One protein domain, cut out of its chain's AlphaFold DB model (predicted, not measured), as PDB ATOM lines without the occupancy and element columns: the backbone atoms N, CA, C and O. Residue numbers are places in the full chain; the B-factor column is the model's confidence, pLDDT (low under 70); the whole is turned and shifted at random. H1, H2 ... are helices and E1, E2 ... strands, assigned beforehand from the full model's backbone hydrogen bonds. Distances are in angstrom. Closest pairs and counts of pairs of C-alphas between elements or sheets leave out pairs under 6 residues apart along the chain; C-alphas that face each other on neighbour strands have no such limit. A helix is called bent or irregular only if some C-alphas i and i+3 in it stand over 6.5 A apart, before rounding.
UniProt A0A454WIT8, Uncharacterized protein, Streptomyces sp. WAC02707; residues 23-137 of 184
ATOM      1  N   VAL A  23      35.471  34.314  43.355       84.50
ATOM      2  CA  VAL A  23      36.854  34.408  43.832       84.50
ATOM      3  C   VAL A  23      36.856  34.807  45.310       84.50
ATOM      4  O   VAL A  23      35.823  35.165  45.883       84.50
ATOM      5  N   SER A  24      38.016  34.706  45.959       75.38
ATOM      6  CA  SER A  24      38.175  35.095  47.363       75.38
ATOM      7  C   SER A  24      37.665  36.520  47.636       75.38
ATOM      8  O   SER A  24      37.634  37.366  46.745       75.38
ATOM      9  N   ASP A  25      37.272  36.780  48.884       70.56
ATOM     10  CA  ASP A  25      36.748  38.072  49.364       70.56
ATOM     11  C   ASP A  25      35.376  38.482  48.794       70.56
ATOM     12  O   ASP A  25      35.001  39.655  48.827       70.56
ATOM     13  N   GLY A  26      34.595  37.511  48.306       69.88
ATOM     14  CA  GLY A  26      33.237  37.740  47.801       69.88
ATOM     15  C   GLY A  26      33.197  38.515  46.485       69.88
ATOM     16  O   GLY A  26      32.162  39.080  46.143       69.88
ATOM     17  N   GLN A  27      34.328  38.570  45.781       81.44
ATOM     18  CA  GLN A  27      34.411  39.105  44.434       81.44
ATOM     19  C   GLN A  27      34.021  38.034  43.412       81.44
ATOM     20  O   GLN A  27      34.114  36.832  43.666       81.44
ATOM     21  N   THR A  28      33.630  38.491  42.227       89.06
ATOM     22  CA  THR A  28      33.183  37.632  41.131       89.06
ATOM     23  C   THR A  28      33.899  38.044  39.854       89.06
ATOM     24  O   THR A  28      33.986  39.233  39.536       89.06
ATOM     25  N   VAL A  29      34.411  37.069  39.108       90.06
ATOM     26  CA  VAL A  29      34.994  37.287  37.780       90.06
ATOM     27  C   VAL A  29      34.022  36.774  36.728       90.06
ATOM     28  O   VAL A  29      33.466  35.689  36.870       90.06
ATOM     29  N   ILE A  30      33.815  37.551  35.665       92.62
ATOM     30  CA  ILE A  30      32.980  37.144  34.532       92.62
ATOM     31  C   ILE A  30      33.886  36.665  33.400       92.62
ATOM     32  O   ILE A  30      34.686  37.439  32.872       92.62
ATOM     33  N   GLU A  31      33.727  35.408  32.996       90.62
ATOM     34  CA  GLU A  31      34.486  34.800  31.900       90.62
ATOM     35  C   GLU A  31      33.574  34.119  30.881       90.62
ATOM     36  O   GLU A  31      32.432  33.764  31.167       90.62
ATOM     37  N   GLN A  32      34.095  33.926  29.667       91.00
ATOM     38  CA  GLN A  32      33.445  33.082  28.666       91.00
ATOM     39  C   GLN A  32      33.400  31.638  29.164       91.00
ATOM     40  O   GLN A  32      34.423  31.105  29.594       91.00
ATOM     41  N   ALA A  33      32.239  30.994  29.071       89.25
ATOM     42  CA  ALA A  33      32.004  29.656  29.604       89.25
ATOM     43  C   ALA A  33      32.581  28.548  28.697       89.25
ATOM     44  O   ALA A  33      31.882  27.653  28.219       89.25
ATOM     45  N   ARG A  34      33.887  28.614  28.417       87.12
ATOM     46  CA  ARG A  34      34.573  27.655  27.544       87.12
ATOM     47  C   ARG A  34      34.589  26.269  28.179       87.12
ATOM     48  O   ARG A  34      34.947  26.120  29.347       87.12
ATOM     49  N   ASN A  35      34.260  25.258  27.374       86.31
ATOM     50  CA  ASN A  35      34.189  23.857  27.798       86.31
ATOM     51  C   ASN A  35      33.290  23.648  29.028       86.31
ATOM     52  O   ASN A  35      33.615  22.845  29.900       86.31
ATOM     53  N   TRP A  36      32.176  24.386  29.089       88.75
ATOM     54  CA  TRP A  36      31.214  24.288  30.179       88.75
ATOM     55  C   TRP A  36      30.662  22.869  30.344       88.75
ATOM     56  O   TRP A  36      30.240  22.235  29.373       88.75
ATOM     57  N   GLN A  37      30.610  22.402  31.589       87.50
ATOM     58  CA  GLN A  37      29.952  21.161  31.979       87.50
ATOM     59  C   GLN A  37      29.010  21.436  33.143       87.50
ATOM     60  O   GLN A  37      29.464  21.731  34.247       87.50
ATOM     61  N   THR A  38      27.705  21.336  32.897       87.44
ATOM     62  CA  THR A  38      26.690  21.483  33.943       87.44
ATOM     63  C   THR A  38      26.841  20.374  34.977       87.44
ATOM     64  O   THR A  38      26.983  19.205  34.618       87.44
ATOM     65  N   VAL A  39      26.795  20.757  36.250       87.38
ATOM     66  CA  VAL A  39      26.819  19.838  37.389       87.38
ATOM     67  C   VAL A  39      25.464  19.825  38.080       87.38
ATOM     68  O   VAL A  39      24.917  18.751  38.313       87.38
ATOM     69  N   GLU A  40      24.907  21.000  38.365       84.94
ATOM     70  CA  GLU A  40      23.658  21.132  39.112       84.94
ATOM     71  C   GLU A  40      22.805  22.275  38.557       84.94
ATOM     72  O   GLU A  40      23.315  23.233  37.966       84.94
ATOM     73  N   ALA A  41      21.491  22.143  38.724       83.81
ATOM     74  CA  ALA A  41      20.509  23.151  38.367       83.81
ATOM     75  C   ALA A  41      19.495  23.287  39.505       83.81
ATOM     76  O   ALA A  41      18.689  22.388  39.748       83.81
ATOM     77  N   ASP A  42      19.529  24.437  40.163       85.44
ATOM     78  CA  ASP A  42      18.658  24.811  41.262       85.44
ATOM     79  C   ASP A  42      17.558  25.760  40.793       85.44
ATOM     80  O   ASP A  42      17.731  26.576  39.881       85.44
ATOM     81  N   LEU A  43      16.403  25.675  41.447       83.88
ATOM     82  CA  LEU A  43      15.329  26.637  41.254       83.88
ATOM     83  C   LEU A  43      15.661  27.929  42.015       83.88
ATOM     84  O   LEU A  43      15.731  27.919  43.242       83.88
ATOM     85  N   GLY A  44      15.806  29.040  41.293       86.38
ATOM     86  CA  GLY A  44      15.977  30.372  41.873       86.38
ATOM     87  C   GLY A  44      14.634  31.019  42.214       86.38
ATOM     88  O   GLY A  44      14.339  31.294  43.376       86.38
ATOM     89  N   SER A  45      13.789  31.240  41.202       88.88
ATOM     90  CA  SER A  45      12.435  31.785  41.385       88.88
ATOM     91  C   SER A  45      11.449  31.246  40.353       88.88
ATOM     92  O   SER A  45      11.833  30.753  39.293       88.88
ATOM     93  N   ALA A  46      10.158  31.349  40.663       88.81
ATOM     94  CA  ALA A  46       9.080  31.086  39.723       88.81
ATOM     95  C   ALA A  46       7.998  32.158  39.875       88.81
ATOM     96  O   ALA A  46       7.443  32.340  40.957       88.81
ATOM     97  N   ASP A  47       7.688  32.833  38.774       92.69
ATOM     98  CA  ASP A  47       6.774  33.966  38.699       92.69
ATOM     99  C   ASP A  47       5.796  33.789  37.522       92.69
ATOM    100  O   ASP A  47       5.867  32.821  36.761       92.69
ATOM    101  N   ASP A  48       4.845  34.716  37.367       92.69
ATOM    102  CA  ASP A  48       3.835  34.702  36.292       92.69
ATOM    103  C   ASP A  48       3.045  33.385  36.175       92.69
ATOM    104  O   ASP A  48       2.619  32.990  35.083       92.69
ATOM    105  N   ILE A  49       2.833  32.702  37.303       92.88
ATOM    106  CA  ILE A  49       2.171  31.399  37.324       92.88
ATOM    107  C   ILE A  49       0.711  31.558  36.890       92.88
ATOM    108  O   ILE A  49      -0.062  32.313  37.483       92.88
ATOM    109  N   ARG A  50       0.317  30.821  35.850       93.06
ATOM    110  CA  ARG A  50      -1.061  30.778  35.345       93.06
ATOM    111  C   ARG A  50      -1.495  29.344  35.132       93.06
ATOM    112  O   ARG A  50      -0.800  28.603  34.447       93.06
ATOM    113  N   ALA A  51      -2.658  28.995  35.664       92.19
ATOM    114  CA  ALA A  51      -3.282  27.694  35.471       92.19
ATOM    115  C   ALA A  51      -4.348  27.754  34.368       92.19
ATOM    116  O   ALA A  51      -5.072  28.743  34.225       92.19
ATOM    117  N   TYR A  52      -4.448  26.675  33.603       88.44
ATOM    118  CA  TYR A  52      -5.387  26.495  32.506       88.44
ATOM    119  C   TYR A  52      -5.988  25.097  32.578       88.44
ATOM    120  O   TYR A  52      -5.274  24.102  32.674       88.44
ATOM    121  N   CYS A  53      -7.306  25.011  32.431       89.62
ATOM    122  CA  CYS A  53      -7.987  23.735  32.256       89.62
ATOM    123  C   CYS A  53      -8.131  23.445  30.760       89.62
ATOM    124  O   CYS A  53      -8.881  24.131  30.063       89.62
ATOM    125  N   ILE A  54      -7.431  22.424  30.264       84.38
ATOM    126  CA  ILE A  54      -7.525  21.966  28.875       84.38
ATOM    127  C   ILE A  54      -8.117  20.556  28.887       84.38
ATOM    128  O   ILE A  54      -7.473  19.575  29.261       84.38
ATOM    129  N   GLY A  55      -9.390  20.447  28.503       87.12
ATOM    130  CA  GLY A  55     -10.141  19.201  28.638       87.12
ATOM    131  C   GLY A  55     -10.347  18.832  30.110       87.12
ATOM    132  O   GLY A  55     -11.005  19.568  30.839       87.12
ATOM    133  N   LYS A  56      -9.809  17.682  30.534       85.62
ATOM    134  CA  LYS A  56      -9.857  17.203  31.932       85.62
ATOM    135  C   LYS A  56      -8.538  17.396  32.687       85.62
ATOM    136  O   LYS A  56      -8.435  16.935  33.817       85.62
ATOM    137  N   GLN A  57      -7.539  18.011  32.056       82.94
ATOM    138  CA  GLN A  57      -6.206  18.169  32.622       82.94
ATOM    139  C   GLN A  57      -5.934  19.637  32.940       82.94
ATOM    140  O   GLN A  57      -6.276  20.528  32.157       82.94
ATOM    141  N   GLU A  58      -5.324  19.866  34.096       85.81
ATOM    142  CA  GLU A  58      -4.851  21.176  34.518       85.81
ATOM    143  C   GLU A  58      -3.388  21.341  34.111       85.81
ATOM    144  O   GLU A  58      -2.543  20.490  34.383       85.81
ATOM    145  N   TRP A  59      -3.105  22.441  33.428       86.94
ATOM    146  CA  TRP A  59      -1.781  22.805  32.952       86.94
ATOM    147  C   TRP A  59      -1.409  24.167  33.507       86.94
ATOM    148  O   TRP A  59      -2.224  25.084  33.491       86.94
ATOM    149  N   CYS A  60      -0.168  24.321  33.946       87.75
ATOM    150  CA  CYS A  60       0.350  25.587  34.434       87.75
ATOM    151  C   CYS A  60       1.458  26.113  33.536       87.75
ATOM    152  O   CYS A  60       2.273  25.350  33.032       87.75
ATOM    153  N   THR A  61       1.517  27.427  33.360       94.19
ATOM    154  CA  THR A  61       2.679  28.107  32.784       94.19
ATOM    155  C   THR A  61       3.342  28.975  33.832       94.19
ATOM    156  O   THR A  61       2.625  29.577  34.627       94.19
ATOM    157  N   ALA A  62       4.665  29.097  33.797       91.12
ATOM    158  CA  ALA A  62       5.410  30.015  34.656       91.12
ATOM    159  C   ALA A  62       6.644  30.574  33.943       91.12
ATOM    160  O   ALA A  62       7.175  29.947  33.023       91.12
ATOM    161  N   SER A  63       7.102  31.733  34.404       93.94
ATOM    162  CA  SER A  63       8.454  32.237  34.176       93.94
ATOM    163  C   SER A  63       9.340  31.691  35.294       93.94
ATOM    164  O   SER A  63       9.070  31.960  36.459       93.94
ATOM    165  N   VAL A  64      10.369  30.914  34.968       89.81
ATOM    166  CA  VAL A  64      11.249  30.267  35.947       89.81
ATOM    167  C   VAL A  64      12.675  30.759  35.773       89.81
ATOM    168  O   VAL A  64      13.216  30.750  34.668       89.81
ATOM    169  N   GLU A  65      13.278  31.186  36.876       92.25
ATOM    170  CA  GLU A  65      14.699  31.473  36.978       92.25
ATOM    171  C   GLU A  65      15.415  30.262  37.585       92.25
ATOM    172  O   GLU A  65      15.112  29.845  38.702       92.25
ATOM    173  N   TRP A  66      16.366  29.711  36.838       89.94
ATOM    174  CA  TRP A  66      17.236  28.616  37.255       89.94
ATOM    175  C   TRP A  66      18.616  29.156  37.595       89.94
ATOM    176  O   TRP A  66      19.151  30.003  36.874       89.94
ATOM    177  N   HIS A  67      19.215  28.634  38.654       92.25
ATOM    178  CA  HIS A  67      20.613  28.848  38.996       92.25
ATOM    179  C   HIS A  67      21.384  27.584  38.657       92.25
ATOM    180  O   HIS A  67      21.033  26.496  39.087       92.25
ATOM    181  N   ILE A  68      22.409  27.713  37.830       90.31
ATOM    182  CA  ILE A  68      23.078  26.571  37.219       90.31
ATOM    183  C   ILE A  68      24.533  26.650  37.603       90.31
ATOM    184  O   ILE A  68      25.180  27.677  37.373       90.31
ATOM    185  N   THR A  69      25.053  25.561  38.141       91.81
ATOM    186  CA  THR A  69      26.461  25.442  38.491       91.81
ATOM    187  C   THR A  69      27.128  24.437  37.570       91.81
ATOM    188  O   THR A  69      26.516  23.496  37.052       91.81
ATOM    189  N   GLY A  70      28.406  24.661  37.312       90.25
ATOM    190  CA  GLY A  70      29.152  23.799  36.422       90.25
ATOM    191  C   GLY A  70      30.636  24.075  36.449       90.25
ATOM    192  O   GLY A  70      31.105  25.040  37.055       90.25
ATOM    193  N   PHE A  71      31.376  23.213  35.766       91.06
ATOM    194  CA  PHE A  71      32.794  23.413  35.531       91.06
ATOM    195  C   PHE A  71      33.021  24.234  34.266       91.06
ATOM    196  O   PHE A  71      32.368  24.018  33.247       91.06
ATOM    197  N   VAL A  72      33.991  25.140  34.325       90.94
ATOM    198  CA  VAL A  72      34.446  25.979  33.216       90.94
ATOM    199  C   VAL A  72      35.966  25.939  33.124       90.94
ATOM    200  O   VAL A  72      36.669  25.888  34.137       90.94
ATOM    201  N   GLN A  73      36.493  25.979  31.900       90.12
ATOM    202  CA  GLN A  73      37.918  26.186  31.678       90.12
ATOM    203  C   GLN A  73      38.228  27.688  31.613       90.12
ATOM    204  O   GLN A  73      38.052  28.321  30.573       90.12
ATOM    205  N   SER A  74      38.713  28.234  32.728       88.50
ATOM    206  CA  SER A  74      39.185  29.615  32.843       88.50
ATOM    207  C   SER A  74      40.607  29.766  32.304       88.50
ATOM    208  O   SER A  74      41.467  28.899  32.496       88.50
ATOM    209  N   GLU A  75      40.875  30.907  31.666       84.69
ATOM    210  CA  GLU A  75      42.228  31.275  31.222       84.69
ATOM    211  C   GLU A  75      43.162  31.583  32.408       84.69
ATOM    212  O   GLU A  75      44.379  31.445  32.288       84.69
ATOM    213  N   TRP A  76      42.600  31.952  33.562       82.75
ATOM    214  CA  TRP A  76      43.342  32.399  34.743       82.75
ATOM    215  C   TRP A  76      43.395  31.348  35.852       82.75
ATOM    216  O   TRP A  76      44.420  31.215  36.523       82.75
ATOM    217  N   PHE A  77      42.310  30.596  36.033       84.75
ATOM    218  CA  PHE A  77      42.144  29.665  37.154       84.75
ATOM    219  C   PHE A  77      42.239  28.188  36.744       84.75
ATOM    220  O   PHE A  77      42.226  27.311  37.605       84.75
ATOM    221  N   GLY A  78      42.366  27.887  35.447       87.06
ATOM    222  CA  GLY A  78      42.312  26.513  34.945       87.06
ATOM    223  C   GLY A  78      40.887  25.953  34.987       87.06
ATOM    224  O   GLY A  78      39.929  26.677  34.726       87.06
ATOM    225  N   LEU A  79      40.733  24.659  35.281       88.94
ATOM    226  CA  LEU A  79      39.409  24.066  35.480       88.94
ATOM    227  C   LEU A  79      38.858  24.513  36.838       88.94
ATOM    228  O   LEU A  79      39.421  24.164  37.874       88.94
ATOM    229  N   THR A  80      37.767  25.271  36.827       91.69
ATOM    230  CA  THR A  80      37.152  25.835  38.034       91.69
ATOM    231  C   THR A  80      35.632  25.761  37.963       91.69
ATOM    232  O   THR A  80      35.068  25.395  36.932       91.69
ATOM    233  N   TRP A  81      34.966  26.100  39.061       92.31
ATOM    234  CA  TRP A  81      33.522  26.261  39.096       92.31
ATOM    235  C   TRP A  81      33.092  27.609  38.523       92.31
ATOM    236  O   TRP A  81      33.752  28.629  38.726       92.31
ATOM    237  N   GLY A  82      31.943  27.615  37.861       92.50
ATOM    238  CA  GLY A  82      31.215  28.819  37.504       92.50
ATOM    239  C   GLY A  82      29.724  28.653  37.767       92.50
ATOM    240  O   GLY A  82      29.235  27.550  38.028       92.50
ATOM    241  N   ALA A  83      29.005  29.764  37.679       93.88
ATOM    242  CA  ALA A  83      27.560  29.799  37.791       93.88
ATOM    243  C   ALA A  83      26.931  30.711  36.746       93.88
ATOM    244  O   ALA A  83      27.477  31.765  36.392       93.88
ATOM    245  N   VAL A  84      25.744  30.324  36.300       93.44
ATOM    246  CA  VAL A  84      24.888  31.149  35.456       93.44
ATOM    247  C   VAL A  84      23.455  31.116  35.949       93.44
ATOM    248  O   VAL A  84      23.008  30.172  36.592       93.44
ATOM    249  N   THR A  85      22.737  32.181  35.641       93.62
ATOM    250  CA  THR A  85      21.302  32.288  35.842       93.62
ATOM    251  C   THR A  85      20.621  32.189  34.486       93.62
ATOM    252  O   THR A  85      21.072  32.787  33.503       93.62
ATOM    253  N   TRP A  86      19.543  31.417  34.416       91.50
ATOM    254  CA  TRP A  86      18.854  31.116  33.170       91.50
ATOM    255  C   TRP A  86      17.351  31.236  33.336       91.50
ATOM    256  O   TRP A  86      16.752  30.589  34.190       91.50
ATOM    257  N   LYS A  87      16.735  32.081  32.509       91.88
ATOM    258  CA  LYS A  87      15.293  32.322  32.543       91.88
ATOM    259  C   LYS A  87      14.601  31.548  31.442       91.88
ATOM    260  O   LYS A  87      14.927  31.714  30.262       91.88
ATOM    261  N   THR A  88      13.606  30.764  31.826       90.06
ATOM    262  CA  THR A  88      12.770  30.003  30.902       90.06
ATOM    263  C   THR A  88      11.295  30.277  31.149       90.06
ATOM    264  O   THR A  88      10.869  30.577  32.258       90.06
ATOM    265  N   ALA A  89      10.492  30.199  30.094       94.00
ATOM    266  CA  ALA A  89       9.052  30.060  30.222       94.00
ATOM    267  C   ALA A  89       8.731  28.574  30.110       94.00
ATOM    268  O   ALA A  89       9.112  27.943  29.123       94.00
ATOM    269  N   VAL A  90       8.028  28.020  31.090       89.75
ATOM    270  CA  VAL A  90       7.736  26.586  31.166       89.75
ATOM    271  C   VAL A  90       6.236  26.323  31.126       89.75
ATOM    272  O   VAL A  90       5.437  27.165  31.531       89.75
ATOM    273  N   LEU A  91       5.872  25.139  30.649       89.12
ATOM    274  CA  LEU A  91       4.576  24.497  30.828       89.12
ATOM    275  C   LEU A  91       4.783  23.302  31.757       89.12
ATOM    276  O   LEU A  91       5.680  22.501  31.508       89.12
ATOM    277  N   PHE A  92       3.969  23.158  32.793       84.00
ATOM    278  CA  PHE A  92       4.084  22.053  33.732       84.00
ATOM    279  C   PHE A  92       2.727  21.544  34.212       84.00
ATOM    280  O   PHE A  92       1.722  22.257  34.167       84.00
ATOM    281  N   ASN A  93       2.702  20.289  34.651       80.31
ATOM    282  CA  ASN A  93       1.528  19.656  35.245       80.31
ATOM    283  C   ASN A  93       1.589  19.748  36.779       80.31
ATOM    284  O   ASN A  93       2.656  19.575  37.366       80.31
ATOM    285  N   LEU A  94       0.442  19.999  37.418       79.62
ATOM    286  CA  LEU A  94       0.306  19.992  38.879       79.62
ATOM    287  C   LEU A  94       0.076  18.592  39.458       79.62
ATOM    288  O   LEU A  94       0.172  18.427  40.671       79.62
ATOM    289  N   ASP A  95      -0.244  17.598  38.625       78.56
ATOM    290  CA  ASP A  95      -0.453  16.224  39.070       78.56
ATOM    291  C   ASP A  95       0.864  15.610  39.587       78.56
ATOM    292  O   ASP A  95       1.757  15.310  38.788       78.56
ATOM    293  N   PRO A  96       0.997  15.358  40.904       73.12
ATOM    294  CA  PRO A  96       2.218  14.793  41.469       73.12
ATOM    295  C   PRO A  96       2.452  13.336  41.044       73.12
ATOM    296  O   PRO A  96       3.546  12.817  41.256       73.12
ATOM    297  N   GLN A  97       1.445  12.657  40.482       77.44
ATOM    298  CA  GLN A  97       1.580  11.299  39.944       77.44
ATOM    299  C   GLN A  97       2.108  11.285  38.505       77.44
ATOM    300  O   GLN A  97       2.549  10.239  38.033       77.44
ATOM    301  N   ASN A  98       2.067  12.426  37.811       75.06
ATOM    302  CA  ASN A  98       2.566  12.581  36.448       75.06
ATOM    303  C   ASN A  98       3.248  13.953  36.273       75.06
ATOM    304  O   ASN A  98       2.747  14.807  35.518       75.06
ATOM    305  N   PRO A  99       4.359  14.193  37.002       71.94
ATOM    306  CA  PRO A  99       5.097  15.439  36.896       71.94
ATOM    307  C   PRO A  99       5.652  15.559  35.478       71.94
ATOM    308  O   PRO A  99       6.320  14.670  34.965       71.94
ATOM    309  N   SER A 100       5.354  16.673  34.824       77.31
ATOM    310  CA  SER A 100       5.925  16.991  33.519       77.31
ATOM    311  C   SER A 100       6.250  18.469  33.483       77.31
ATOM    312  O   SER A 100       5.467  19.284  33.968       77.31
ATOM    313  N   LEU A 101       7.414  18.800  32.929       81.19
ATOM    314  CA  LEU A 101       7.869  20.164  32.706       81.19
ATOM    315  C   LEU A 101       8.421  20.249  31.288       81.19
ATOM    316  O   LEU A 101       9.225  19.430  30.857       81.19
ATOM    317  N   THR A 102       7.956  21.235  30.537       86.12
ATOM    318  CA  THR A 102       8.377  21.495  29.165       86.12
ATOM    319  C   THR A 102       8.801  22.947  29.055       86.12
ATOM    320  O   THR A 102       8.022  23.850  29.360       86.12
ATOM    321  N   VAL A 103      10.027  23.184  28.594       86.75
ATOM    322  CA  VAL A 103      10.513  24.532  28.285       86.75
ATOM    323  C   VAL A 103       9.854  25.003  26.987       86.75
ATOM    324  O   VAL A 103       9.984  24.369  25.943       86.75
ATOM    325  N   LEU A 104       9.108  26.105  27.058       88.69
ATOM    326  CA  LEU A 104       8.429  26.724  25.918       88.69
ATOM    327  C   LEU A 104       9.311  27.767  25.229       88.69
ATOM    328  O   LEU A 104       9.256  27.922  24.009       88.69
ATOM    329  N   ARG A 105      10.048  28.546  26.028       86.69
ATOM    330  CA  ARG A 105      10.970  29.598  25.585       86.69
ATOM    331  C   ARG A 105      12.110  29.725  26.579       86.69
ATOM    332  O   ARG A 105      11.917  29.497  27.770       86.69
ATOM    333  N   GLU A 106      13.248  30.186  26.096       86.31
ATOM    334  CA  GLU A 106      14.443  30.405  26.901       86.31
ATOM    335  C   GLU A 106      15.141  31.700  26.484       86.31
ATOM    336  O   GLU A 106      15.123  32.087  25.313       86.31
ATOM    337  N   ALA A 107      15.726  32.384  27.464       86.12
ATOM    338  CA  ALA A 107      16.709  33.431  27.230       86.12
ATOM    339  C   ALA A 107      18.126  32.830  27.300       86.12
ATOM    340  O   ALA A 107      18.307  31.799  27.949       86.12
ATOM    341  N   PRO A 108      19.146  33.458  26.690       86.31
ATOM    342  CA  PRO A 108      20.530  33.054  26.917       86.31
ATOM    343  C   PRO A 108      20.881  33.119  28.414       86.31
ATOM    344  O   PRO A 108      20.458  34.070  29.084       86.31
ATOM    345  N   PRO A 109      21.654  32.158  28.950       90.06
ATOM    346  CA  PRO A 109      22.165  32.259  30.309       90.06
ATOM    347  C   PRO A 109      23.028  33.505  30.471       90.06
ATOM    348  O   PRO A 109      23.762  33.898  29.560       90.06
ATOM    349  N   HIS A 110      22.974  34.099  31.655       91.50
ATOM    350  CA  HIS A 110      23.838  35.207  32.028       91.50
ATOM    351  C   HIS A 110      24.608  34.875  33.307       91.50
ATOM    352  O   HIS A 110      24.170  34.021  34.080       91.50
ATOM    353  N   PRO A 111      25.739  35.549  33.573       94.62
ATOM    354  CA  PRO A 111      26.459  35.387  34.830       94.62
ATOM    355  C   PRO A 111      25.525  35.570  36.033       94.62
ATOM    356  O   PRO A 111      24.706  36.496  36.048       94.62
ATOM    357  N   SER A 112      25.630  34.676  37.017       93.25
ATOM    358  CA  SER A 112      24.870  34.796  38.264       93.25
ATOM    359  C   SER A 112      25.318  36.013  39.069       93.25
ATOM    360  O   SER A 112      26.497  36.363  39.078       93.25
ATOM    361  N   GLY A 113      24.369  36.648  39.757       89.81
ATOM    362  CA  GLY A 113      24.669  37.711  40.715       89.81
ATOM    363  C   GLY A 113      25.263  37.177  42.019       89.81
ATOM    364  O   GLY A 113      25.150  35.989  42.331       89.81
ATOM    365  N   ASP A 114      25.848  38.075  42.811       85.44
ATOM    366  CA  ASP A 114      26.544  37.727  44.056       85.44
ATOM    367  C   ASP A 114      25.636  37.014  45.076       85.44
ATOM    368  O   ASP A 114      26.079  36.088  45.753       85.44
ATOM    369  N   ASP A 115      24.358  37.393  45.170       83.81
ATOM    370  CA  ASP A 115      23.402  36.765  46.095       83.81
ATOM    371  C   ASP A 115      23.100  35.305  45.718       83.81
ATOM    372  O   ASP A 115      23.065  34.425  46.584       83.81
ATOM    373  N   ALA A 116      22.952  35.027  44.418       84.31
ATOM    374  CA  ALA A 116      22.765  33.672  43.907       84.31
ATOM    375  C   ALA A 116      24.019  32.825  44.168       84.31
ATOM    376  O   ALA A 116      23.925  31.745  44.736       84.31
ATOM    377  N   LEU A 117      25.212  33.352  43.867       85.00
ATOM    378  CA  LEU A 117      26.483  32.660  44.123       85.00
ATOM    379  C   LEU A 117      26.674  32.282  45.595       85.00
ATOM    380  O   LEU A 117      27.103  31.168  45.896       85.00
ATOM    381  N   ARG A 118      26.333  33.192  46.518       83.25
ATOM    382  CA  ARG A 118      26.400  32.922  47.963       83.25
ATOM    383  C   ARG A 118      25.448  31.810  48.380       83.25
ATOM    384  O   ARG A 118      25.817  30.984  49.209       83.25
ATOM    385  N   THR A 119      24.247  31.798  47.811       83.75
ATOM    386  CA  THR A 119      23.220  30.793  48.113       83.75
ATOM    387  C   THR A 119      23.629  29.413  47.604       83.75
ATOM    388  O   THR A 119      23.440  28.425  48.305       83.75
ATOM    389  N   LEU A 120      24.263  29.360  46.430       80.94
ATOM    390  CA  LEU A 120      24.718  28.122  45.793       80.94
ATOM    391  C   LEU A 120      25.962  27.510  46.460       80.94
ATOM    392  O   LEU A 120      26.303  26.366  46.182       80.94
ATOM    393  N   GLY A 121      26.672  28.251  47.323       78.44
ATOM    394  CA  GLY A 121      27.799  27.713  48.098       78.44
ATOM    395  C   GLY A 121      28.963  27.187  47.247       78.44
ATOM    396  O   GLY A 121      29.680  26.278  47.668       78.44
ATOM    397  N   ILE A 122      29.142  27.739  46.046       80.81
ATOM    398  CA  ILE A 122      30.087  27.226  45.051       80.81
ATOM    399  C   ILE A 122      31.535  27.408  45.538       80.81
ATOM    400  O   ILE A 122      31.887  28.493  46.017       80.81
ATOM    401  N   PRO A 123      32.410  26.392  45.397       79.44
ATOM    402  CA  PRO A 123      33.804  26.504  45.804       79.44
ATOM    403  C   PRO A 123      34.546  27.616  45.053       79.44
ATOM    404  O   PRO A 123      34.529  27.675  43.825       79.44
ATOM    405  N   CYS A 124      35.256  28.465  45.798       78.69
ATOM    406  CA  CYS A 124      36.199  29.420  45.221       78.69
ATOM    407  C   CYS A 124      37.505  28.707  44.815       78.69
ATOM    408  O   CYS A 124      37.923  27.774  45.512       78.69
ATOM    409  N   PRO A 125      38.197  29.164  43.751       76.81
ATOM    410  CA  PRO A 125      39.569  28.759  43.475       76.81
ATOM    411  C   PRO A 125      40.466  28.991  44.696       76.81
ATOM    412  O   PRO A 125      40.257  29.934  45.465       76.81
ATOM    413  N   ASP A 126      41.485  28.150  44.871       76.81
ATOM    414  CA  ASP A 126      42.411  28.294  45.992       76.81
ATOM    415  C   ASP A 126      43.176  29.635  45.940       76.81
ATOM    416  O   ASP A 126      43.428  30.198  44.869       76.81
ATOM    417  N   ALA A 127      43.582  30.141  47.110       74.19
ATOM    418  CA  ALA A 127      44.237  31.445  47.230       74.19
ATOM    419  C   ALA A 127      45.526  31.553  46.393       74.19
ATOM    420  O   ALA A 127      45.803  32.602  45.816       74.19
ATOM    421  N   THR A 128      46.290  30.466  46.262       76.50
ATOM    422  CA  THR A 128      47.539  30.468  45.484       76.50
ATOM    423  C   THR A 128      47.280  30.586  43.982       76.50
ATOM    424  O   THR A 128      48.050  31.223  43.258       76.50
ATOM    425  N   THR A 129      46.180  30.010  43.504       75.06
ATOM    426  CA  THR A 129      45.711  30.094  42.122       75.06
ATOM    427  C   THR A 129      45.193  31.500  41.823       75.06
ATOM    428  O   THR A 129      45.553  32.070  40.791       75.06
ATOM    429  N   VAL A 130      44.464  32.116  42.759       74.50
ATOM    430  CA  VAL A 130      44.038  33.523  42.650       74.50
ATOM    431  C   VAL A 130      45.238  34.473  42.619       74.50
ATOM    432  O   VAL A 130      45.328  35.328  41.737       74.50
ATOM    433  N   GLU A 131      46.210  34.315  43.519       72.94
ATOM    434  CA  GLU A 131      47.420  35.148  43.539       72.94
ATOM    435  C   GLU A 131      48.230  35.026  42.244       72.94
ATOM    436  O   GLU A 131      48.704  36.032  41.706       72.94
ATOM    437  N   ARG A 132      48.352  33.809  41.699       77.12
ATOM    438  CA  ARG A 132      49.031  33.556  40.421       77.12
ATOM    439  C   ARG A 132      48.313  34.233  39.253       77.12
ATOM    440  O   ARG A 132      48.974  34.844  38.407       77.12
ATOM    441  N   ALA A 133      46.985  34.161  39.221       69.62
ATOM    442  CA  ALA A 133      46.168  34.858  38.234       69.62
ATOM    443  C   ALA A 133      46.367  36.380  38.325       69.62
ATOM    444  O   ALA A 133      46.674  37.030  37.325       69.62
ATOM    445  N   LEU A 134      46.301  36.946  39.535       73.88
ATOM    446  CA  LEU A 134      46.509  38.377  39.772       73.88
ATOM    447  C   LEU A 134      47.917  38.840  39.383       73.88
ATOM    448  O   LEU A 134      48.074  39.908  38.787       73.88
ATOM    449  N   ALA A 135      48.951  38.056  39.696       74.88
ATOM    450  CA  ALA A 135      50.321  38.347  39.279       74.88
ATOM    451  C   ALA A 135      50.451  38.369  37.747       74.88
ATOM    452  O   ALA A 135      51.050  39.292  37.192       74.88
ATOM    453  N   SER A 136      49.824  37.407  37.067       73.81
ATOM    454  CA  SER A 136      49.826  37.311  35.603       73.81
ATOM    455  C   SER A 136      49.097  38.497  34.958       73.81
ATOM    456  O   SER A 136      49.627  39.121  34.036       73.81
ATOM    457  N   LEU A 137      47.937  38.886  35.499       70.69
ATOM    458  CA  LEU A 137      47.193  40.077  35.078       70.69
ATOM    459  C   LEU A 137      48.014  41.360  35.252       70.69
ATOM    460  O   LEU A 137      48.091  42.178  34.335       70.69
TER     461      LEU A 137
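Overview. This is residues 23 to 137 of the 184 residues of an uncharacterized protein of Streptomyces sp. WAC02707 (UniProt A0A454WIT8). A long, twisted ribbon of three bent antiparallel strands, E2, E3 and E4, runs along a rod, with short E5 beside E4 at one edge. Short H1 crosses one face of this sheet, E1 comes near the sheet toward the E3 to E4 turn, and H2 lies at the end of the rod away from the E2 to E3 turn. The printed part has 115 residues, with five named strands followed by two named helices along the chain, E1 E2 E3 E4 E5 H1 H2; the sheet order is E2, E3, E4, E5, antiparallel throughout, and the class is mixed, helices and strands. The whole is loose, with a radius of gyration of the C-alphas of 18.1 A, and spans 64 by 24 by 23 A.

Along the chain. E2, residues 37 to 54, is 37.6 A long and bends by 81 degrees at residue 48. E3, residues 57 to 74, is 46.8 A long and bends by 55 degrees at residue 62; C-alpha 57 is at (-6.206, 18.169, 32.622). E4, residues 78 to 93, is 41.4 A long and bends by 72 degrees at residue 89. E5, residues 101 to 106, measures 13.5 A, and E1, residues 28 to 32, 13.3 A, beginning at C-alpha 28 (33.183, 37.632, 41.131). H1, residues 114 to 120, measures 9.9 A. H2, residues 127 to 137, measures 15.2 A and ends at C-alpha 137 (47.193, 40.077, 35.078).

Arrangement. E2, E3, E4 and E5 form a meander, each strand the antiparallel neighbour of the one before. In the hairpin E2 and E3, N 47 and O 63 are 2.8 A apart, within hydrogen-bond range. In the hairpin E3 and E4, N 66 and O 86 are 2.8 A apart. In the hairpin E4 and E5, N 91 and O 102 are 2.8 A apart. Residues 84 to 85 of E4 also pair, antiparallel, with residues 110 to 111. H1 is on the sheet at a height of 8.6 A, across the strands at 83 degrees to E4 on the local plane; it is only just over E4 alone, with 4 of its C-alphas on E4 and 2 on E3. The closest C-alphas of H1 and E4 are those of Leu 117 and Ala 83, 7.0 A apart. E1 pairs with no named strand; the closest C-alphas of E1 and E3 are those of Glu 31 and Ser 74, 7.1 A apart. H2 is not on the sheet and is apart from H1. In H1 and H2 every O i to N i+4 pair is within hydrogen-bond range.

Size, cuts and confidence. The C-alphas of Gly 55 and Ala 135, the two farthest apart, are 64.3 A apart. The printed part has no cut and no long link. The mean pLDDT of the printed part is 85.4; residues 26 and 133 are under 70.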